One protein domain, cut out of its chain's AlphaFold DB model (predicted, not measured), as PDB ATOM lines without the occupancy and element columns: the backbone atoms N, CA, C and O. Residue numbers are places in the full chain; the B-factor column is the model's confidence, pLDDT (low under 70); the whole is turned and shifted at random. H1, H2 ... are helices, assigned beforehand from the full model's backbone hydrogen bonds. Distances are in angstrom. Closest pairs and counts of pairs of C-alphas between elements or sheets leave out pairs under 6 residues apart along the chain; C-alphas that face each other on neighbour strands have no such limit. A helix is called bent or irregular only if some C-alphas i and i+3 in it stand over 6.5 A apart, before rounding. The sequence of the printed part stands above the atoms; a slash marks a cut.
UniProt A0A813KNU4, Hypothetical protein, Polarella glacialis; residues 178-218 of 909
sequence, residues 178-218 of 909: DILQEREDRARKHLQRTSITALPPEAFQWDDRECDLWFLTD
ATOM      1  N   ASP A 178     303.488 309.462 248.842       66.56
ATOM      2  CA  ASP A 178     302.238 308.704 248.997       66.56
ATOM      3  C   ASP A 178     301.114 309.581 249.575       66.56
ATOM      4  O   ASP A 178     299.949 309.470 249.199       66.56
ATOM      5  N   ILE A 179     301.473 310.509 250.466       68.06
ATOM      6  CA  ILE A 179     300.535 311.428 251.128       68.06
ATOM      7  C   ILE A 179     300.027 312.477 250.146       68.06
ATOM      8  O   ILE A 179     298.836 312.795 250.128       68.06
ATOM      9  N   LEU A 180     300.933 313.029 249.336       78.38
ATOM     10  CA  LEU A 180     300.569 313.978 248.289       78.38
ATOM     11  C   LEU A 180     299.691 313.298 247.237       78.38
ATOM     12  O   LEU A 180     298.651 313.848 246.884       78.38
ATOM     13  N   GLN A 181     300.026 312.069 246.840       79.56
ATOM     14  CA  GLN A 181     299.228 311.283 245.904       79.56
ATOM     15  C   GLN A 181     297.821 310.980 246.448       79.56
ATOM     16  O   GLN A 181     296.841 311.075 245.714       79.56
ATOM     17  N   GLU A 182     297.673 310.685 247.744       78.94
ATOM     18  CA  GLU A 182     296.353 310.490 248.361       78.94
ATOM     19  C   GLU A 182     295.524 311.790 248.398       78.94
ATOM     20  O   GLU A 182     294.310 311.773 248.152       78.94
ATOM     21  N   ARG A 183     296.162 312.939 248.675       83.25
ATOM     22  CA  ARG A 183     295.519 314.266 248.596       83.25
ATOM     23  C   ARG A 183     295.053 314.568 247.174       83.25
ATOM     24  O   ARG A 183     293.903 314.957 246.981       83.25
ATOM     25  N   GLU A 184     295.910 314.313 246.195       88.62
ATOM     26  CA  GLU A 184     295.601 314.426 244.774       88.62
ATOM     27  C   GLU A 184     294.423 313.521 244.372       88.62
ATOM     28  O   GLU A 184     293.440 313.975 243.787       88.62
ATOM     29  N   ASP A 185     294.446 312.242 244.738       82.62
ATOM     30  CA  ASP A 185     293.379 311.294 244.409       82.62
ATOM     31  C   ASP A 185     292.020 311.695 245.002       82.62
ATOM     32  O   ASP A 185     290.971 311.500 244.377       82.62
ATOM     33  N   ARG A 186     292.025 312.273 246.207       82.62
ATOM     34  CA  ARG A 186     290.831 312.816 246.862       82.62
ATOM     35  C   ARG A 186     290.315 314.063 246.152       82.62
ATOM     36  O   ARG A 186     289.123 314.108 245.844       82.62
ATOM     37  N   ALA A 187     291.186 315.020 245.844       85.12
ATOM     38  CA  ALA A 187     290.817 316.225 245.104       85.12
ATOM     39  C   ALA A 187     290.246 315.878 243.722       85.12
ATOM     40  O   ALA A 187     289.199 316.393 243.337       85.12
ATOM     41  N   ARG A 188     290.852 314.911 243.019       87.56
ATOM     42  CA  ARG A 188     290.374 314.410 241.721       87.56
ATOM     43  C   ARG A 188     288.936 313.893 241.793       87.56
ATOM     44  O   ARG A 188     288.122 314.217 240.932       87.56
ATOM     45  N   LYS A 189     288.610 313.117 242.835       85.56
ATOM     46  CA  LYS A 189     287.249 312.604 243.079       85.56
ATOM     47  C   LYS A 189     286.275 313.719 243.454       85.56
ATOM     48  O   LYS A 189     285.160 313.733 242.942       85.56
ATOM     49  N   HIS A 190     286.683 314.631 244.336       83.00
ATOM     50  CA  HIS A 190     285.829 315.710 244.831       83.00
ATOM     51  C   HIS A 190     285.471 316.719 243.732       83.00
ATOM     52  O   HIS A 190     284.296 317.016 243.535       83.00
ATOM     53  N   LEU A 191     286.471 317.169 242.968       84.06
ATOM     54  CA  LEU A 191     286.312 318.110 241.856       84.06
ATOM     55  C   LEU A 191     285.763 317.454 240.579       84.06
ATOM     56  O   LEU A 191     285.534 318.144 239.590       84.06
ATOM     57  N   GLN A 192     285.577 316.128 240.579       87.75
ATOM     58  CA  GLN A 192     285.092 315.344 239.435       87.75
ATOM     59  C   GLN A 192     285.913 315.572 238.147       87.75
ATOM     60  O   GLN A 192     285.371 315.577 237.041       87.75
ATOM     61  N   ARG A 193     287.236 315.748 238.276       84.81
ATOM     62  CA  ARG A 193     288.157 315.974 237.148       84.81
ATOM     63  C   ARG A 193     288.855 314.677 236.732       84.81
ATOM     64  O   ARG A 193     289.151 313.821 237.560       84.81
ATOM     65  N   THR A 194     289.168 314.532 235.444       82.19
ATOM     66  CA  THR A 194     289.929 313.378 234.919       82.19
ATOM     67  C   THR A 194     291.419 313.452 235.257       82.19
ATOM     68  O   THR A 194     292.062 312.423 235.445       82.19
ATOM     69  N   SER A 195     291.960 314.665 235.372       88.12
ATOM     70  CA  SER A 195     293.339 314.949 235.776       88.12
ATOM     71  C   SER A 195     293.376 316.220 236.625       88.12
ATOM     72  O   SER A 195     292.470 317.047 236.522       88.12
ATOM     73  N   ILE A 196     294.391 316.347 237.477       91.69
ATOM     74  CA  ILE A 196     294.624 317.518 238.330       91.69
ATOM     75  C   ILE A 196     296.119 317.839 238.349       91.69
ATOM     76  O   ILE A 196     296.943 316.947 238.130       91.69
ATOM     77  N   THR A 197     296.464 319.093 238.625       92.25
ATOM     78  CA  THR A 197     297.856 319.511 238.812       92.25
ATOM     79  C   THR A 197     298.432 318.870 240.073       92.25
ATOM     80  O   THR A 197     297.838 318.976 241.146       92.25
ATOM     81  N   ALA A 198     299.586 318.213 239.945       92.56
ATOM     82  CA  ALA A 198     300.261 317.578 241.073       92.56
ATOM     83  C   ALA A 198     300.666 318.611 242.135       92.56
ATOM     84  O   ALA A 198     300.994 319.757 241.809       92.56
ATOM     85  N   LEU A 199     300.639 318.207 243.402       90.19
ATOM     86  CA  LEU A 199     301.092 319.039 244.508       90.19
ATOM     87  C   LEU A 199     302.627 319.107 244.518       90.19
ATOM     88  O   LEU A 199     303.295 318.086 244.322       90.19
ATOM     89  N   PRO A 200     303.221 320.282 244.782       89.31
ATOM     90  CA  PRO A 200     304.663 320.373 244.950       89.31
ATOM     91  C   PRO A 200     305.097 319.699 246.273       89.31
ATOM     92  O   PRO A 200     304.291 319.599 247.202       89.31
ATOM     93  N   PRO A 201     306.353 319.229 246.414       78.25
ATOM     94  CA  PRO A 201     306.809 318.495 247.603       78.25
ATOM     95  C   PRO A 201     306.590 319.227 248.939       78.25
ATOM     96  O   PRO A 201     306.304 318.609 249.967       78.25
ATOM     97  N   GLU A 202     306.697 320.554 248.937       80.69
ATOM     98  CA  GLU A 202     306.447 321.428 250.084       80.69
ATOM     99  C   GLU A 202     304.984 321.430 250.549       80.69
ATOM    100  O   GLU A 202     304.728 321.730 251.720       80.69
ATOM    101  N   ALA A 203     304.037 321.012 249.700       78.81
ATOM    102  CA  ALA A 203     302.620 320.915 250.040       78.81
ATOM    103  C   ALA A 203     302.319 319.902 251.148       78.81
ATOM    104  O   ALA A 203     301.239 319.906 251.733       78.81
ATOM    105  N   PHE A 204     303.299 319.080 251.518       70.31
ATOM    106  CA  PHE A 204     303.245 318.252 252.719       70.31
ATOM    107  C   PHE A 204     303.014 319.065 254.006       70.31
ATOM    108  O   PHE A 204     302.554 318.537 255.020       70.31
ATOM    109  N   GLN A 205     303.380 320.347 254.006       68.38
ATOM    110  CA  GLN A 205     303.159 321.244 255.139       68.38
ATOM    111  C   GLN A 205     301.854 322.034 255.033       68.38
ATOM    112  O   GLN A 205     301.514 322.720 255.992       68.38
ATOM    113  N   TRP A 206     301.143 321.925 253.910       78.75
ATOM    114  CA  TRP A 206     299.932 322.693 253.657       78.75
ATOM    115  C   TRP A 206     298.722 322.086 254.362       78.75
ATOM    116  O   TRP A 206     298.620 320.856 254.520       78.75
ATOM    117  N   ASP A 207     297.804 322.960 254.766       76.94
ATOM    118  CA  ASP A 207     296.463 322.568 255.195       76.94
ATOM    119  C   ASP A 207     295.540 322.275 253.995       76.94
ATOM    120  O   ASP A 207     295.910 322.479 252.835       76.94
ATOM    121  N   ASP A 208     294.349 321.733 254.264       76.75
ATOM    122  CA  ASP A 208     293.415 321.332 253.205       76.75
ATOM    123  C   ASP A 208     292.938 322.551 252.390       76.75
ATOM    124  O   ASP A 208     292.853 322.463 251.170       76.75
ATOM    125  N   ARG A 209     292.766 323.723 253.023       85.81
ATOM    126  CA  ARG A 209     292.434 324.986 252.333       85.81
ATOM    127  C   ARG A 209     293.513 325.365 251.322       85.81
ATOM    128  O   ARG A 209     293.209 325.760 250.200       85.81
ATOM    129  N   GLU A 210     294.777 325.305 251.717       88.69
ATOM    130  CA  GLU A 210     295.913 325.633 250.856       88.69
ATOM    131  C   GLU A 210     296.031 324.662 249.675       88.69
ATOM    132  O   GLU A 210     296.264 325.090 248.543       88.69
ATOM    133  N   CYS A 211     295.799 323.369 249.910       89.06
ATOM    134  CA  CYS A 211     295.676 322.387 248.836       89.06
ATOM    135  C   CYS A 211     294.485 322.690 247.910       89.06
ATOM    136  O   CYS A 211     294.642 322.639 246.691       89.06
ATOM    137  N   ASP A 212     293.322 323.053 248.453       90.06
ATOM    138  CA  ASP A 212     292.140 323.399 247.660       90.06
ATOM    139  C   ASP A 212     292.400 324.615 246.766       90.06
ATOM    140  O   ASP A 212     292.088 324.574 245.578       90.06
ATOM    141  N   LEU A 213     293.043 325.668 247.283       93.25
ATOM    142  CA  LEU A 213     293.433 326.831 246.480       93.25
ATOM    143  C   LEU A 213     294.358 326.443 245.318       93.25
ATOM    144  O   LEU A 213     294.188 326.945 244.205       93.25
ATOM    145  N   TRP A 214     295.303 325.528 245.542       94.38
ATOM    146  CA  TRP A 214     296.162 325.004 244.480       94.38
ATOM    147  C   TRP A 214     295.358 324.264 243.410       94.38
ATOM    148  O   TRP A 214     295.488 324.562 242.224       94.38
ATOM    149  N   PHE A 215     294.484 323.336 243.800       94.06
ATOM    150  CA  PHE A 215     293.706 322.549 242.841       94.06
ATOM    151  C   PHE A 215     292.653 323.378 242.093       94.06
ATOM    152  O   PHE A 215     292.477 323.212 240.885       94.06
ATOM    153  N   LEU A 216     291.968 324.294 242.781       92.69
ATOM    154  CA  LEU A 216     290.954 325.168 242.183       92.69
ATOM    155  C   LEU A 216     291.565 326.154 241.180       92.69
ATOM    156  O   LEU A 216     290.904 326.531 240.218       92.69
ATOM    157  N   THR A 217     292.837 326.514 241.359       93.50
ATOM    158  CA  THR A 217     293.579 327.376 240.428       93.50
ATOM    159  C   THR A 217     294.433 326.604 239.420       93.50
ATOM    160  O   THR A 217     295.229 327.214 238.710       93.50
ATOM    161  N   ASP A 218     294.308 325.274 239.358       91.44
ATOM    162  CA  ASP A 218     295.137 324.393 238.523       91.44
ATOM    163  C   ASP A 218     296.657 324.612 238.718       91.44
ATOM    164  O   ASP A 218     297.462 324.434 237.803       91.44
TER     165      ASP A 218
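AT A GLANCE: This is residues 178 to 218 of the 909 residues of the protein "Hypothetical protein" of Polarella glacialis (UniProt A0A813KNU4). Three helices make a small folded chain: H1 is the longest, the unnamed stretch 191 to 200 runs back to the short helix H2 near H1's first residues, and H3 then turns back toward H1 at a steep angle. The helices meet at few places. The printed part has 41 residues with three named helices, in the order H1, H2, H3, and no named strand; its class is all helix. It is compact, with a radius of gyration of the C-alphas of 9.1 A, and it spans 25 by 20 by 13 A.

HOW THE PARTS SIT: Begin at H1, residues 178 to 190, and look at its residues 179 to 180, which alone touch H2, residues 201 to 205. The closest C-alphas of this pair are those of Leu 180 and Phe 204, 6.7 A apart. H3, residues 208 to 216, is close to H1 but not clearly touching; their closest C-alphas, of Ala 187 and Phe 215, are 7.3 A apart. H1 and H3 run the same way at a steep tilt of 62 degrees. H2 and H3 are close but not clearly touching, with the C-alphas of Ala 203 and Cys 211 closest at 7.2 A. In H1 and H3 every O i to N i+4 pair is within hydrogen-bond range; in H2 it is 0 of 1, with 2 of 2 O i to N i+3 pairs within range.

IN THESE COORDINATES: Find C-alpha 178 at (302.238, 308.704, 248.997); from there H1 runs 18.3 A to C-alpha 190 at (285.829, 315.710, 244.831). H2 measures 8.8 A from C-alpha 201 to 205; it is neither bent nor irregular, but only just: C-alphas 201 and 204 are 6.2 A apart. H3 runs 11.9 A and ends at C-alpha 216, (290.954, 325.168, 242.183).

THE WHOLE: The two C-alphas farthest apart, of Thr 194 and Gln 205, are 25.4 A apart. The printed part has no cut. The link from H1 to H2 is short, with 10 residues, and that from H2 to H3 is tight, with 2. The mean pLDDT of the printed part is 84.3; look for values under 70 at residues 178 to 179 and residue 205 of this model.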